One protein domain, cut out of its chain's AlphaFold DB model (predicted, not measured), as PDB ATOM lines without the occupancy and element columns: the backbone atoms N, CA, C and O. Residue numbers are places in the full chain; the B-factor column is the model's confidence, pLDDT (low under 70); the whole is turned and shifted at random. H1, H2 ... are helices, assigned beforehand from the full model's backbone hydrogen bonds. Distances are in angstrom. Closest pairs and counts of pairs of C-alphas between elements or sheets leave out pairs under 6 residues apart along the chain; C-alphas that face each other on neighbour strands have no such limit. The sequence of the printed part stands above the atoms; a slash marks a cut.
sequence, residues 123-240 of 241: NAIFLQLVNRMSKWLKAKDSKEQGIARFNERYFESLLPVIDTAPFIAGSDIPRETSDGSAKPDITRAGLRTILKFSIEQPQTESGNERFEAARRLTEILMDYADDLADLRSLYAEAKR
ATOM      1  N   ASN A 123      48.360  -6.162  13.262       96.75
ATOM      2  CA  ASN A 123      47.487  -5.188  13.916       96.75
ATOM      3  C   ASN A 123      46.422  -5.864  14.799       96.75
ATOM      4  O   ASN A 123      46.171  -5.429  15.928       96.75
ATOM      5  N   ALA A 124      45.818  -6.958  14.322       95.88
ATOM      6  CA  ALA A 124      44.860  -7.737  15.103       95.88
ATOM      7  C   ALA A 124      45.524  -8.454  16.290       95.88
ATOM      8  O   ALA A 124      44.958  -8.466  17.387       95.88
ATOM      9  N   ILE A 125      46.723  -9.012  16.097       97.44
ATOM     10  CA  ILE A 125      47.514  -9.648  17.159       97.44
ATOM     11  C   ILE A 125      47.869  -8.614  18.235       97.44
ATOM     12  O   ILE A 125      47.597  -8.828  19.418       97.44
ATOM     13  N   PHE A 126      48.394  -7.456  17.828       97.38
ATOM     14  CA  PHE A 126      48.744  -6.364  18.733       97.38
ATOM     15  C   PHE A 126      47.536  -5.881  19.542       97.38
ATOM     16  O   PHE A 126      47.612  -5.775  20.769       97.38
ATOM     17  N   LEU A 127      46.383  -5.685  18.888       95.94
ATOM     18  CA  LEU A 127      45.125  -5.365  19.564       95.94
ATOM     19  C   LEU A 127      44.774  -6.408  20.637       95.94
ATOM     20  O   LEU A 127      44.397  -6.026  21.748       95.94
ATOM     21  N   GLN A 128      44.878  -7.711  20.347       95.44
ATOM     22  CA  GLN A 128      44.568  -8.742  21.342       95.44
ATOM     23  C   GLN A 128      45.535  -8.696  22.529       95.44
ATOM     24  O   GLN A 128      45.073  -8.701  23.672       95.44
ATOM     25  N   LEU A 129      46.845  -8.581  22.288       97.00
ATOM     26  CA  LEU A 129      47.852  -8.485  23.349       97.00
ATOM     27  C   LEU A 129      47.588  -7.282  24.267       97.00
ATOM     28  O   LEU A 129      47.507  -7.435  25.489       97.00
ATOM     29  N   VAL A 130      47.351  -6.105  23.679       96.94
ATOM     30  CA  VAL A 130      47.035  -4.869  24.408       96.94
ATOM     31  C   VAL A 130      45.720  -4.991  25.184       96.94
ATOM     32  O   VAL A 130      45.654  -4.641  26.365       96.94
ATOM     33  N   ASN A 131      44.659  -5.499  24.555       94.62
ATOM     34  CA  ASN A 131      43.341  -5.610  25.177       94.62
ATOM     35  C   ASN A 131      43.353  -6.603  26.349       94.62
ATOM     36  O   ASN A 131      42.838  -6.303  27.427       94.62
ATOM     37  N   ARG A 132      43.984  -7.770  26.175       94.31
ATOM     38  CA  ARG A 132      44.106  -8.782  27.235       94.31
ATOM     39  C   ARG A 132      44.946  -8.277  28.398       94.31
ATOM     40  O   ARG A 132      44.566  -8.499  29.547       94.31
ATOM     41  N   MET A 133      46.025  -7.549  28.114       95.69
ATOM     42  CA  MET A 133      46.820  -6.887  29.146       95.69
ATOM     43  C   MET A 133      46.000  -5.828  29.895       95.69
ATOM     44  O   MET A 133      45.931  -5.852  31.121       95.69
ATOM     45  N   SER A 134      45.290  -4.949  29.181       95.12
ATOM     46  CA  SER A 134      44.443  -3.918  29.796       95.12
ATOM     47  C   SER A 134      43.341  -4.504  30.685       95.12
ATOM     48  O   SER A 134      43.101  -3.991  31.781       95.12
ATOM     49  N   LYS A 135      42.677  -5.579  30.245       92.69
ATOM     50  CA  LYS A 135      41.657  -6.265  31.048       92.69
ATOM     51  C   LYS A 135      42.246  -6.866  32.322       92.69
ATOM     52  O   LYS A 135      41.642  -6.711  33.380       92.69
ATOM     53  N   TRP A 136      43.414  -7.505  32.232       93.94
ATOM     54  CA  TRP A 136      44.109  -8.059  33.395       93.94
ATOM     55  C   TRP A 136      44.471  -6.977  34.418       93.94
ATOM     56  O   TRP A 136      44.157  -7.123  35.597       93.94
ATOM     57  N   LEU A 137      45.038  -5.854  33.961       93.31
ATOM     58  CA  LEU A 137      45.401  -4.724  34.824       93.31
ATOM     59  C   LEU A 137      44.193  -4.172  35.602       93.31
ATOM     60  O   LEU A 137      44.291  -3.898  36.798       93.31
ATOM     61  N   LYS A 138      43.033  -4.070  34.940       90.81
ATOM     62  CA  LYS A 138      41.776  -3.578  35.533       90.81
ATOM     63  C   LYS A 138      41.031  -4.612  36.379       90.81
ATOM     64  O   LYS A 138      40.106  -4.244  37.106       90.81
ATOM     65  N   ALA A 139      41.355  -5.897  36.257       87.12
ATOM     66  CA  ALA A 139      40.626  -6.946  36.955       87.12
ATOM     67  C   ALA A 139      40.861  -6.856  38.465       87.12
ATOM     68  O   ALA A 139      41.935  -6.479  38.911       87.12
ATOM     69  N   LYS A 140      39.885  -7.240  39.290       76.00
ATOM     70  CA  LYS A 140      40.128  -7.368  40.737       76.00
ATOM     71  C   LYS A 140      40.885  -8.666  41.033       76.00
ATOM     72  O   LYS A 140      41.981  -8.600  41.578       76.00
ATOM     73  N   ASP A 141      40.413  -9.784  40.472       70.12
ATOM     74  CA  ASP A 141      40.887 -11.129  40.850       70.12
ATOM     75  C   ASP A 141      41.329 -12.027  39.672       70.12
ATOM     76  O   ASP A 141      41.654 -13.197  39.870       70.12
ATOM     77  N   SER A 142      41.334 -11.532  38.429       75.56
ATOM     78  CA  SER A 142      41.649 -12.367  37.253       75.56
ATOM     79  C   SER A 142      43.161 -12.547  37.085       75.56
ATOM     80  O   SER A 142      43.866 -11.567  36.858       75.56
ATOM     81  N   LYS A 143      43.656 -13.792  37.174       78.31
ATOM     82  CA  LYS A 143      45.076 -14.148  36.956       78.31
ATOM     83  C   LYS A 143      45.373 -14.720  35.567       78.31
ATOM     84  O   LYS A 143      46.513 -14.657  35.120       78.31
ATOM     85  N   GLU A 144      44.341 -15.180  34.866       87.31
ATOM     86  CA  GLU A 144      44.486 -15.899  33.594       87.31
ATOM     87  C   GLU A 144      44.554 -14.982  32.366       87.31
ATOM     88  O   GLU A 144      44.650 -15.463  31.250       87.31
ATOM     89  N   GLN A 145      44.474 -13.660  32.524       89.12
ATOM     90  CA  GLN A 145      44.566 -12.716  31.404       89.12
ATOM     91  C   GLN A 145      45.966 -12.096  31.289       89.12
ATOM     92  O   GLN A 145      46.830 -12.265  32.151       89.12
ATOM     93  N   GLY A 146      46.171 -11.324  30.218       88.94
ATOM     94  CA  GLY A 146      47.367 -10.502  30.050       88.94
ATOM     95  C   GLY A 146      48.597 -11.269  29.588       88.94
ATOM     96  O   GLY A 146      49.687 -10.986  30.060       88.94
ATOM     97  N   ILE A 147      48.444 -12.202  28.646       92.69
ATOM     98  CA  ILE A 147      49.532 -13.057  28.137       92.69
ATOM     99  C   ILE A 147      50.776 -12.286  27.645       92.69
ATOM    100  O   ILE A 147      51.893 -12.798  27.708       92.69
ATOM    101  N   ALA A 148      50.604 -11.023  27.232       91.00
ATOM    102  CA  ALA A 148      51.696 -10.124  26.861       91.00
ATOM    103  C   ALA A 148      52.750  -9.965  27.975       91.00
ATOM    104  O   ALA A 148      53.924  -9.807  27.666       91.00
ATOM    105  N   ARG A 149      52.369 -10.096  29.257       91.31
ATOM    106  CA  ARG A 149      53.295 -10.027  30.407       91.31
ATOM    107  C   ARG A 149      54.308 -11.179  30.480       91.31
ATOM    108  O   ARG A 149      55.232 -11.108  31.280       91.31
ATOM    109  N   PHE A 150      54.120 -12.223  29.669       92.50
ATOM    110  CA  PHE A 150      55.044 -13.352  29.497       92.50
ATOM    111  C   PHE A 150      55.645 -13.423  28.085       92.50
ATOM    112  O   PHE A 150      56.514 -14.251  27.821       92.50
ATOM    113  N   ASN A 151      55.188 -12.550  27.180       96.00
ATOM    114  CA  ASN A 151      55.523 -12.548  25.755       96.00
ATOM    115  C   ASN A 151      56.033 -11.168  25.316       96.00
ATOM    116  O   ASN A 151      55.709 -10.674  24.239       96.00
ATOM    117  N   GLU A 152      56.840 -10.542  26.174       96.25
ATOM    118  CA  GLU A 152      57.383  -9.188  25.995       96.25
ATOM    119  C   GLU A 152      58.220  -9.072  24.715       96.25
ATOM    120  O   GLU A 152      58.028  -8.147  23.935       96.25
ATOM    121  N   ARG A 153      59.058 -10.077  24.434       97.19
ATOM    122  CA  ARG A 153      59.866 -10.150  23.206       97.19
ATOM    123  C   ARG A 153      59.009 -10.208  21.938       97.19
ATOM    124  O   ARG A 153      59.341  -9.586  20.932       97.19
ATOM    125  N   TYR A 154      57.897 -10.940  21.989       98.38
ATOM    126  CA  TYR A 154      56.967 -11.003  20.868       98.38
ATOM    127  C   TYR A 154      56.258  -9.657  20.685       98.38
ATOM    128  O   TYR A 154      56.182  -9.142  19.572       98.38
ATOM    129  N   PHE A 155      55.785  -9.063  21.787       97.88
ATOM    130  CA  PHE A 155      55.174  -7.736  21.788       97.88
ATOM    131  C   PHE A 155      56.108  -6.680  21.182       97.88
ATOM    132  O   PHE A 155      55.680  -5.927  20.315       97.88
ATOM    133  N   GLU A 156      57.380  -6.668  21.581       98.00
ATOM    134  CA  GLU A 156      58.412  -5.795  21.019       98.00
ATOM    135  C   GLU A 156      58.577  -6.007  19.508       98.00
ATOM    136  O   GLU A 156      58.538  -5.055  18.736       98.00
ATOM    137  N   SER A 157      58.683  -7.264  19.064       98.00
ATOM    138  CA  SER A 157      58.895  -7.585  17.647       98.00
ATOM    139  C   SER A 157      57.744  -7.178  16.715       98.00
ATOM    140  O   SER A 157      57.946  -7.103  15.505       98.00
ATOM    141  N   LEU A 158      56.549  -6.906  17.255       97.00
ATOM    142  CA  LEU A 158      55.419  -6.376  16.486       97.00
ATOM    143  C   LEU A 158      55.541  -4.874  16.215       97.00
ATOM    144  O   LEU A 158      55.013  -4.406  15.211       97.00
ATOM    145  N   LEU A 159      56.199  -4.110  17.094       96.81
ATOM    146  CA  LEU A 159      56.203  -2.644  17.032       96.81
ATOM    147  C   LEU A 159      56.675  -2.075  15.679       96.81
ATOM    148  O   LEU A 159      56.044  -1.131  15.211       96.81
ATOM    149  N   PRO A 160      57.689  -2.650  14.996       95.81
ATOM    150  CA  PRO A 160      58.130  -2.151  13.691       95.81
ATOM    151  C   PRO A 160      57.163  -2.400  12.528       95.81
ATOM    152  O   PRO A 160      57.357  -1.836  11.454       95.81
ATOM    153  N   VAL A 161      56.181  -3.295  12.689       95.62
ATOM    154  CA  VAL A 161      55.325  -3.769  11.582       95.62
ATOM    155  C   VAL A 161      53.851  -3.405  11.743       95.62
ATOM    156  O   VAL A 161      53.082  -3.582  10.805       95.62
ATOM    157  N   ILE A 162      53.447  -2.896  12.908       95.00
ATOM    158  CA  ILE A 162      52.071  -2.461  13.169       95.00
ATOM    159  C   ILE A 162      51.821  -1.032  12.682       95.00
ATOM    160  O   ILE A 162      52.729  -0.211  12.559       95.00
ATOM    161  N   ASP A 163      50.549  -0.707  12.476       92.69
ATOM    162  CA  ASP A 163      50.128   0.652  12.172       92.69
ATOM    163  C   ASP A 163      50.405   1.592  13.353       92.69
ATOM    164  O   ASP A 163      50.155   1.266  14.517       92.69
ATOM    165  N   THR A 164      50.793   2.831  13.046       92.56
ATOM    166  CA  THR A 164      50.973   3.884  14.056       92.56
ATOM    167  C   THR A 164      49.656   4.552  14.480       92.56
ATOM    168  O   THR A 164      49.621   5.305  15.455       92.56
ATOM    169  N   ALA A 165      48.543   4.246  13.801       91.31
ATOM    170  CA  ALA A 165      47.218   4.817  14.063       91.31
ATOM    171  C   ALA A 165      46.753   4.745  15.538       91.31
ATOM    172  O   ALA A 165      46.182   5.727  16.017       91.31
ATOM    173  N   PRO A 166      47.004   3.661  16.306       91.00
ATOM    174  CA  PRO A 166      46.650   3.602  17.729       91.00
ATOM    175  C   PRO A 166      47.367   4.634  18.614       91.00
ATOM    176  O   PRO A 166      46.903   4.934  19.717       91.00
ATOM    177  N   PHE A 167      48.503   5.167  18.162       91.19
ATOM    178  CA  PHE A 167      49.351   6.066  18.944       91.19
ATOM    179  C   PHE A 167      49.028   7.547  18.710       91.19
ATOM    180  O   PHE A 167      49.263   8.352  19.613       91.19
ATOM    181  N   ILE A 168      48.413   7.887  17.568       85.31
ATOM    182  CA  ILE A 168      48.030   9.256  17.173       85.31
ATOM    183  C   ILE A 168      47.256   9.956  18.293       85.31
ATOM    184  O   ILE A 168      46.260   9.428  18.796       85.31
ATOM    185  N   ALA A 169      47.712  11.145  18.693       71.56
ATOM    186  CA  ALA A 169      47.045  11.943  19.713       71.56
ATOM    187  C   ALA A 169      45.822  12.698  19.160       71.56
ATOM    188  O   ALA A 169      45.759  13.049  17.986       71.56
ATOM    189  N   GLY A 170      44.846  12.989  20.026       69.62
ATOM    190  CA  GLY A 170      43.665  13.785  19.664       69.62
ATOM    191  C   GLY A 170      42.462  12.982  19.150       69.62
ATOM    192  O   GLY A 170      42.247  11.836  19.547       69.62
ATOM    193  N   SER A 171      41.618  13.637  18.345       68.06
ATOM    194  CA  SER A 171      40.318  13.129  17.870       68.06
ATOM    195  C   SER A 171      40.355  12.473  16.490       68.06
ATOM    196  O   SER A 171      39.392  11.806  16.120       68.06
ATOM    197  N   ASP A 172      41.448  12.635  15.746       78.06
ATOM    198  CA  ASP A 172      41.547  12.234  14.336       78.06
ATOM    199  C   ASP A 172      42.050  10.792  14.181       78.06
ATOM    200  O   ASP A 172      42.838  10.463  13.298       78.06
ATOM    201  N   ILE A 173      41.600   9.913  15.077       81.50
ATOM    202  CA  ILE A 173      41.968   8.501  15.068       81.50
ATOM    203  C   ILE A 173      41.133   7.800  13.986       81.50
ATOM    204  O   ILE A 173      39.898   7.849  14.046       81.50
ATOM    205  N   PRO A 174      41.762   7.120  13.009       85.00
ATOM    206  CA  PRO A 174      41.037   6.334  12.021       85.00
ATOM    207  C   PRO A 174      40.136   5.286  12.679       85.00
ATOM    208  O   PRO A 174      40.479   4.695  13.704       85.00
ATOM    209  N   ARG A 175      38.980   5.017  12.062       86.12
ATOM    210  CA  ARG A 175      38.021   4.017  12.562       86.12
ATOM    211  C   ARG A 175      38.609   2.602  12.574       86.12
ATOM    212  O   ARG A 175      38.258   1.804  13.442       86.12
ATOM    213  N   GLU A 176      39.458   2.300  11.598       88.50
ATOM    214  CA  GLU A 176      40.091   1.000  11.389       88.50
ATOM    215  C   GLU A 176      41.561   1.201  10.998       88.50
ATOM    216  O   GLU A 176      41.940   2.275  10.524       88.50
ATOM    217  N   THR A 177      42.384   0.181  11.229       84.31
ATOM    218  CA  THR A 177      43.752   0.097  10.697       84.31
ATOM    219  C   THR A 177      43.739   0.005   9.170       84.31
ATOM    220  O   THR A 177      42.712  -0.282   8.556       84.31
ATOM    221  N   SER A 178      44.889   0.245   8.545       81.69
ATOM    222  CA  SER A 178      45.096   0.217   7.095       81.69
ATOM    223  C   SER A 178      44.650  -1.100   6.446       81.69
ATOM    224  O   SER A 178      44.160  -1.104   5.318       81.69
ATOM    225  N   ASP A 179      44.754  -2.203   7.185       85.31
ATOM    226  CA  ASP A 179      44.336  -3.551   6.796       85.31
ATOM    227  C   ASP A 179      42.882  -3.905   7.187       85.31
ATOM    228  O   ASP A 179      42.439  -5.032   6.959       85.31
ATOM    229  N   GLY A 180      42.135  -2.982   7.810       83.81
ATOM    230  CA  GLY A 180      40.759  -3.193   8.284       83.81
ATOM    231  C   GLY A 180      40.617  -4.191   9.444       83.81
ATOM    232  O   GLY A 180      39.509  -4.604   9.791       83.81
ATOM    233  N   SER A 181      41.725  -4.647  10.034       83.50
ATOM    234  CA  SER A 181      41.729  -5.789  10.960       83.50
ATOM    235  C   SER A 181      41.449  -5.415  12.417       83.50
ATOM    236  O   SER A 181      40.967  -6.250  13.192       83.50
ATOM    237  N   ALA A 182      41.753  -4.174  12.791       88.62
ATOM    238  CA  ALA A 182      41.711  -3.688  14.157       88.62
ATOM    239  C   ALA A 182      41.099  -2.288  14.223       88.62
ATOM    240  O   ALA A 182      41.071  -1.542  13.247       88.62
ATOM    241  N   LYS A 183      40.603  -1.935  15.409       90.25
ATOM    242  CA  LYS A 183      40.050  -0.613  15.707       90.25
ATOM    243  C   LYS A 183      41.065   0.182  16.536       90.25
ATOM    244  O   LYS A 183      41.273  -0.169  17.705       90.25
ATOM    245  N   PRO A 184      41.733   1.199  15.957       91.25
ATOM    246  CA  PRO A 184      42.807   1.927  16.626       91.25
ATOM    247  C   PRO A 184      42.388   2.587  17.945       91.25
ATOM    248  O   PRO A 184      43.182   2.631  18.881       91.25
ATOM    249  N   ASP A 185      41.138   3.036  18.063       90.81
ATOM    250  CA  ASP A 185      40.572   3.624  19.283       90.81
ATOM    251  C   ASP A 185      40.536   2.632  20.461       90.81
ATOM    252  O   ASP A 185      40.895   2.984  21.589       90.81
ATOM    253  N   ILE A 186      40.170   1.371  20.201       91.62
ATOM    254  CA  ILE A 186      40.168   0.301  21.205       91.62
ATOM    255  C   ILE A 186      41.602  -0.004  21.642       91.62
ATOM    256  O   ILE A 186      41.876  -0.073  22.846       91.62
ATOM    257  N   THR A 187      42.524  -0.148  20.686       94.44
ATOM    258  CA  THR A 187      43.946  -0.372  20.981       94.44
ATOM    259  C   THR A 187      44.509   0.784  21.810       94.44
ATOM    260  O   THR A 187      45.103   0.550  22.862       94.44
ATOM    261  N   ARG A 188      44.232   2.037  21.426       93.69
ATOM    262  CA  ARG A 188      44.645   3.240  22.164       93.69
ATOM    263  C   ARG A 188      44.129   3.243  23.600       93.69
ATOM    264  O   ARG A 188      44.883   3.546  24.524       93.69
ATOM    265  N   ALA A 189      42.860   2.905  23.825       92.56
ATOM    266  CA  ALA A 189      42.288   2.845  25.172       92.56
ATOM    267  C   ALA A 189      42.983   1.790  26.056       92.56
ATOM    268  O   ALA A 189      43.195   2.008  27.259       92.56
ATOM    269  N   GLY A 190      43.371   0.658  25.464       95.06
ATOM    270  CA  GLY A 190      44.174  -0.364  26.127       95.06
ATOM    271  C   GLY A 190      45.593   0.119  26.440       95.06
ATOM    272  O   GLY A 190      46.018   0.015  27.590       95.06
ATOM    273  N   LEU A 191      46.277   0.741  25.474       95.69
ATOM    274  CA  LEU A 191      47.604   1.342  25.662       95.69
ATOM    275  C   LEU A 191      47.596   2.386  26.779       95.69
ATOM    276  O   LEU A 191      48.417   2.317  27.686       95.69
ATOM    277  N   ARG A 192      46.609   3.289  26.807       94.00
ATOM    278  CA  ARG A 192      46.435   4.264  27.902       94.00
ATOM    279  C   ARG A 192      46.325   3.603  29.264       94.00
ATOM    280  O   ARG A 192      46.842   4.132  30.240       94.00
ATOM    281  N   THR A 193      45.651   2.458  29.333       94.50
ATOM    282  CA  THR A 193      45.558   1.688  30.576       94.50
ATOM    283  C   THR A 193      46.932   1.163  30.985       94.50
ATOM    284  O   THR A 193      47.312   1.343  32.133       94.50
ATOM    285  N   ILE A 194      47.685   0.557  30.065       95.94
ATOM    286  CA  ILE A 194      49.037   0.044  30.343       95.94
ATOM    287  C   ILE A 194      49.943   1.184  30.827       95.94
ATOM    288  O   ILE A 194      50.518   1.101  31.909       95.94
ATOM    289  N   LEU A 195      49.979   2.291  30.084       95.38
ATOM    290  CA  LEU A 195      50.787   3.466  30.409       95.38
ATOM    291  C   LEU A 195      50.405   4.067  31.769       95.38
ATOM    292  O   LEU A 195      51.285   4.425  32.545       95.38
ATOM    293  N   LYS A 196      49.111   4.128  32.103       93.25
ATOM    294  CA  LYS A 196      48.637   4.594  33.414       93.25
ATOM    295  C   LYS A 196      49.090   3.674  34.556       93.25
ATOM    296  O   LYS A 196      49.625   4.147  35.551       93.25
ATOM    297  N   PHE A 197      48.952   2.360  34.401       93.44
ATOM    298  CA  PHE A 197      49.397   1.413  35.428       93.44
ATOM    299  C   PHE A 197      50.925   1.386  35.601       93.44
ATOM    300  O   PHE A 197      51.393   0.993  36.661       93.44
ATOM    301  N   SER A 198      51.702   1.829  34.606       94.25
ATOM    302  CA  SER A 198      53.169   1.933  34.708       94.25
ATOM    303  C   SER A 198      53.674   3.078  35.600       94.25
ATOM    304  O   SER A 198      54.866   3.150  35.889       94.25
ATOM    305  N   ILE A 199      52.789   3.993  36.009       91.88
ATOM    306  CA  ILE A 199      53.127   5.186  36.807       91.88
ATOM    307  C   ILE A 199      52.373   5.255  38.140       91.88
ATOM    308  O   ILE A 199      52.785   5.995  39.034       91.88
ATOM    309  N   GLU A 200      51.273   4.515  38.289       86.62
ATOM    310  CA  GLU A 200      50.516   4.455  39.540       86.62
ATOM    311  C   GLU A 200      51.264   3.617  40.580       86.62
ATOM    312  O   GLU A 200      51.583   2.454  40.342       86.62
ATOM    313  N   GLN A 201      51.525   4.190  41.758       80.75
ATOM    314  CA  GLN A 201      52.184   3.446  42.830       80.75
ATOM    315  C   GLN A 201      51.290   2.296  43.324       80.75
ATOM    316  O   GLN A 201      50.129   2.534  43.680       80.75
ATOM    317  N   PRO A 202      51.811   1.058  43.398       82.94
ATOM    318  CA  PRO A 202      51.026  -0.079  43.849       82.94
ATOM    319  C   PRO A 202      50.726   0.019  45.349       82.94
ATOM    320  O   PRO A 202      51.607   0.289  46.161       82.94
ATOM    321  N   GLN A 203      49.473  -0.244  45.731       80.00
ATOM    322  CA  GLN A 203      49.042  -0.275  47.140       80.00
ATOM    323  C   GLN A 203      49.019  -1.691  47.738       80.00
ATOM    324  O   GLN A 203      48.843  -1.857  48.943       80.00
ATOM    325  N   THR A 204      49.168  -2.718  46.903       81.81
ATOM    326  CA  THR A 204      49.127  -4.136  47.286       81.81
ATOM    327  C   THR A 204      50.202  -4.917  46.533       81.81
ATOM    328  O   THR A 204      50.679  -4.476  45.489       81.81
ATOM    329  N   GLU A 205      50.541  -6.115  47.012       78.62
ATOM    330  CA  GLU A 205      51.469  -7.027  46.323       78.62
ATOM    331  C   GLU A 205      50.962  -7.429  44.925       78.62
ATOM    332  O   GLU A 205      51.703  -7.364  43.947       78.62
ATOM    333  N   SER A 206      49.667  -7.739  44.797       78.19
ATOM    334  CA  SER A 206      49.029  -7.970  43.492       78.19
ATOM    335  C   SER A 206      49.051  -6.729  42.593       78.19
ATOM    336  O   SER A 206      49.136  -6.840  41.372       78.19
ATOM    337  N   GLY A 207      48.999  -5.536  43.188       85.00
ATOM    338  CA  GLY A 207      49.210  -4.272  42.495       85.00
ATOM    339  C   GLY A 207      50.647  -4.126  42.004       85.00
ATOM    340  O   GLY A 207      50.848  -3.632  40.901       85.00
ATOM    341  N   ASN A 208      51.632  -4.604  42.770       89.00
ATOM    342  CA  ASN A 208      53.044  -4.545  42.400       89.00
ATOM    343  C   ASN A 208      53.353  -5.416  41.176       89.00
ATOM    344  O   ASN A 208      54.028  -4.965  40.261       89.00
ATOM    345  N   GLU A 209      52.795  -6.629  41.102       90.12
ATOM    346  CA  GLU A 209      52.923  -7.487  39.912       90.12
ATOM    347  C   GLU A 209      52.386  -6.790  38.649       90.12
ATOM    348  O   GLU A 209      53.010  -6.817  37.585       90.12
ATOM    349  N   ARG A 210      51.229  -6.129  38.771       91.81
ATOM    350  CA  ARG A 210      50.593  -5.383  37.677       91.81
ATOM    351  C   ARG A 210      51.385  -4.157  37.266       91.81
ATOM    352  O   ARG A 210      51.564  -3.940  36.069       91.81
ATOM    353  N   PHE A 211      51.860  -3.398  38.247       93.44
ATOM    354  CA  PHE A 211      52.736  -2.255  38.044       93.44
ATOM    355  C   PHE A 211      53.997  -2.672  37.284       93.44
ATOM    356  O   PHE A 211      54.278  -2.115  36.228       93.44
ATOM    357  N   GLU A 212      54.704  -3.708  37.742       94.19
ATOM    358  CA  GLU A 212      55.944  -4.164  37.107       94.19
ATOM    359  C   GLU A 212      55.723  -4.664  35.677       94.19
ATOM    360  O   GLU A 212      56.496  -4.333  34.780       94.19
ATOM    361  N   ALA A 213      54.655  -5.423  35.427       94.69
ATOM    362  CA  ALA A 213      54.335  -5.868  34.073       94.69
ATOM    363  C   ALA A 213      53.962  -4.698  33.142       94.69
ATOM    364  O   ALA A 213      54.384  -4.662  31.988       94.69
ATOM    365  N   ALA A 214      53.200  -3.716  33.636       96.38
ATOM    366  CA  ALA A 214      52.882  -2.507  32.877       96.38
ATOM    367  C   ALA A 214      54.123  -1.637  32.622       96.38
ATOM    368  O   ALA A 214      54.267  -1.085  31.529       96.38
ATOM    369  N   ARG A 215      55.029  -1.541  33.603       96.38
ATOM    370  CA  ARG A 215      56.305  -0.824  33.502       96.38
ATOM    371  C   ARG A 215      57.186  -1.420  32.413       96.38
ATOM    372  O   ARG A 215      57.584  -0.675  31.527       96.38
ATOM    373  N   ARG A 216      57.409  -2.738  32.406       97.00
ATOM    374  CA  ARG A 216      58.247  -3.400  31.386       97.00
ATOM    375  C   ARG A 216      57.711  -3.216  29.966       97.00
ATOM    376  O   ARG A 216      58.461  -2.838  29.075       97.00
ATOM    377  N   LEU A 217      56.401  -3.383  29.753       97.00
ATOM    378  CA  LEU A 217      55.802  -3.111  28.437       97.00
ATOM    379  C   LEU A 217      55.882  -1.628  28.048       97.00
ATOM    380  O   LEU A 217      56.013  -1.310  26.870       97.00
ATOM    381  N   THR A 218      55.801  -0.716  29.018       96.88
ATOM    382  CA  THR A 218      55.969   0.720  28.761       96.88
ATOM    383  C   THR A 218      57.408   1.061  28.395       96.88
ATOM    384  O   THR A 218      57.604   1.874  27.502       96.88
ATOM    385  N   GLU A 219      58.405   0.444  29.029       96.56
ATOM    386  CA  GLU A 219      59.820   0.608  28.668       96.56
ATOM    387  C   GLU A 219      60.058   0.191  27.219       96.56
ATOM    388  O   GLU A 219      60.534   1.007  26.436       96.56
ATOM    389  N   ILE A 220      59.567  -0.992  26.838       97.19
ATOM    390  CA  ILE A 220      59.603  -1.464  25.449       97.19
ATOM    391  C   ILE A 220      58.942  -0.450  24.511       97.19
ATOM    392  O   ILE A 220      59.529  -0.068  23.512       97.19
ATOM    393  N   LEU A 221      57.733   0.031  24.817       96.12
ATOM    394  CA  LEU A 221      57.071   1.037  23.978       96.12
ATOM    395  C   LEU A 221      57.909   2.320  23.850       96.12
ATOM    396  O   LEU A 221      57.999   2.891  22.766       96.12
ATOM    397  N   MET A 222      58.512   2.782  24.946       94.94
ATOM    398  CA  MET A 222      59.284   4.024  24.976       94.94
ATOM    399  C   MET A 222      60.601   3.938  24.198       94.94
ATOM    400  O   MET A 222      61.043   4.970  23.692       94.94
ATOM    401  N   ASP A 223      61.174   2.745  24.043       95.75
ATOM    402  CA  ASP A 223      62.342   2.518  23.181       95.75
ATOM    403  C   ASP A 223      62.024   2.768  21.694       95.75
ATOM    404  O   ASP A 223      62.907   3.154  20.933       95.75
ATOM    405  N   TYR A 224      60.749   2.656  21.301       94.44
ATOM    406  CA  TYR A 224      60.247   2.925  19.946       94.44
ATOM    407  C   TYR A 224      59.474   4.252  19.862       94.44
ATOM    408  O   TYR A 224      58.726   4.496  18.915       94.44
ATOM    409  N   ALA A 225      59.610   5.138  20.856       90.75
ATOM    410  CA  ALA A 225      58.794   6.349  20.950       90.75
ATOM    411  C   ALA A 225      58.938   7.316  19.772       90.75
ATOM    412  O   ALA A 225      58.008   8.080  19.521       90.75
ATOM    413  N   ASP A 226      60.075   7.290  19.080       88.88
ATOM    414  CA  ASP A 226      60.323   8.156  17.929       88.88
ATOM    415  C   ASP A 226      59.750   7.559  16.623       88.88
ATOM    416  O   ASP A 226      59.471   8.303  15.684       88.88
ATOM    417  N   ASP A 227      59.486   6.247  16.598       89.06
ATOM    418  CA  ASP A 227      58.893   5.528  15.462       89.06
ATOM    419  C   ASP A 227      57.361   5.392  15.593       89.06
ATOM    420  O   ASP A 227      56.631   5.342  14.601       89.06
ATOM    421  N   LEU A 228      56.840   5.379  16.825       88.12
ATOM    422  CA  LEU A 228      55.420   5.175  17.140       88.12
ATOM    423  C   LEU A 228      54.634   6.492  17.255       88.12
ATOM    424  O   LEU A 228      53.889   6.709  18.216       88.12
ATOM    425  N   ALA A 229      54.781   7.362  16.252       86.75
ATOM    426  CA  ALA A 229      54.071   8.638  16.117       86.75
ATOM    427  C   ALA A 229      53.995   9.436  17.442       86.75
ATOM    428  O   ALA A 229      55.011   9.844  17.998       86.75
ATOM    429  N   ASP A 230      52.789   9.657  17.971       89.19
ATOM    430  CA  ASP A 230      52.543  10.486  19.154       89.19
ATOM    431  C   ASP A 230      52.599   9.714  20.487       89.19
ATOM    432  O   ASP A 230      51.990  10.135  21.479       89.19
ATOM    433  N   LEU A 231      53.327   8.593  20.571       90.25
ATOM    434  CA  LEU A 231      53.399   7.788  21.799       90.25
ATOM    435  C   LEU A 231      53.806   8.621  23.030       90.25
ATOM    436  O   LEU A 231      53.223   8.463  24.107       90.25
ATOM    437  N   ARG A 232      54.750   9.562  22.890       90.38
ATOM    438  CA  ARG A 232      55.155  10.453  23.997       90.38
ATOM    439  C   ARG A 232      53.995  11.325  24.492       90.38
ATOM    440  O   ARG A 232      53.840  11.516  25.700       90.38
ATOM    441  N   SER A 233      53.159  11.816  23.579       89.25
ATOM    442  CA  SER A 233      51.950  12.577  23.907       89.25
ATOM    443  C   SER A 233      50.911  11.686  24.589       89.25
ATOM    444  O   SER A 233      50.346  12.077  25.609       89.25
ATOM    445  N   LEU A 234      50.726  10.455  24.104       88.94
ATOM    446  CA  LEU A 234      49.843   9.470  24.727       88.94
ATOM    447  C   LEU A 234      50.270   9.123  26.163       88.94
ATOM    448  O   LEU A 234      49.437   9.035  27.069       88.94
ATOM    449  N   TYR A 235      51.573   8.976  26.396       90.06
ATOM    450  CA  TYR A 235      52.129   8.766  27.730       90.06
ATOM    451  C   TYR A 235      51.910   9.982  28.644       90.06
ATOM    452  O   TYR A 235      51.532   9.834  29.808       90.06
ATOM    453  N   ALA A 236      52.067  11.202  28.120       89.06
ATOM    454  CA  ALA A 236      51.764  12.425  28.861       89.06
ATOM    455  C   ALA A 236      50.268  12.556  29.207       89.06
ATOM    456  O   ALA A 236      49.938  13.018  30.299       89.06
ATOM    457  N   GLU A 237      49.360  12.126  28.323       86.31
ATOM    458  CA  GLU A 237      47.922  12.044  28.611       86.31
ATOM    459  C   GLU A 237      47.631  11.069  29.757       86.31
ATOM    460  O   GLU A 237      46.848  11.397  30.649       86.31
ATOM    461  N   ALA A 238      48.270   9.895  29.764       86.69
ATOM    462  CA  ALA A 238      48.086   8.894  30.816       86.69
ATOM    463  C   ALA A 238      48.502   9.413  32.205       86.69
ATOM    464  O   ALA A 238      47.854   9.075  33.190       86.69
ATOM    465  N   LYS A 239      49.515  10.289  32.282       82.19
ATOM    466  CA  LYS A 239      49.966  10.939  33.529       82.19
ATOM    467  C   LYS A 239      48.976  11.927  34.145       82.19
ATOM    468  O   LYS A 239      49.110  12.252  35.318       82.19
ATOM    469  N   ARG A 240      48.033  12.462  33.366       76.62
ATOM    470  CA  ARG A 240      47.125  13.536  33.814       76.62
ATOM    471  C   ARG A 240      45.831  13.030  34.466       76.62
ATOM    472  O   ARG A 240      45.018  13.861  34.860       76.62
TER     473      ARG A 240
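AT A GLANCE: This is residues 123 to 240 of the 241 residues of an uncharacterized protein of Marinobacter algicola DG893 (UniProt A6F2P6). Three longer helices make a compact core: H1 and H4 side by side in part, and H5 crossing H4 at a steep angle. The short H2 and H3 bridge H1 and H5, H6 packs across H4 on the side away from H1, and the unnamed residues 159 to 183 loop round the end where H1 and H4 begin. The printed part has 118 residues with six named helices, H1 to H6 in order, and no named strand: all helix. It is compact, with a radius of gyration of the C-alphas of 13.4 A and spans of 40 by 28 by 23 A.

IN THESE COORDINATES: H1, residues 123 to 138, begins with C-alpha 123 at (47.487, -5.188, 13.916) and is 22.4 A long. H2 is residues 147 to 150, 5.7 A, and H3 residues 152 to 158, 10.1 A. H4, residues 184 to 197, is 19.9 A long. H5, residues 205 to 223, is the longest at 27.3 A. H6, residues 231 to 238, 10.5 A, ends with C-alpha 238 at (48.086, 8.894, 30.816).

HOW THE PARTS SIT: H5 is the hub, touching four helices. With residues 210 to 218 it touches H4 at a steep tilt of 58 degrees, opposite ways; the closest C-alphas, of Ile 194 and Ala 214, are 5.3 A apart. H1 touches H4 at a steep tilt of 39 degrees, the same way, closest at the C-alphas of Ser 134 and Gly 190, 5.1 A. H4 touches H6 with residues 192 to 196, closest at the C-alphas of Lys 196 and Ala 238, 5.1 A. H1 and H6 are apart. Every O i to N i+4 pair is within hydrogen-bond range in H1, H3, H4, H5 and H6; H2 is too short for one.

THE WHOLE: The C-alphas farthest apart, of Asp 179 and Thr 204, are 40.8 A apart. The printed part has no cut. The link from H3 to H4 is long, 25 residues. Mean pLDDT of the printed part is 90.2; residues 170 to 171 are under 70.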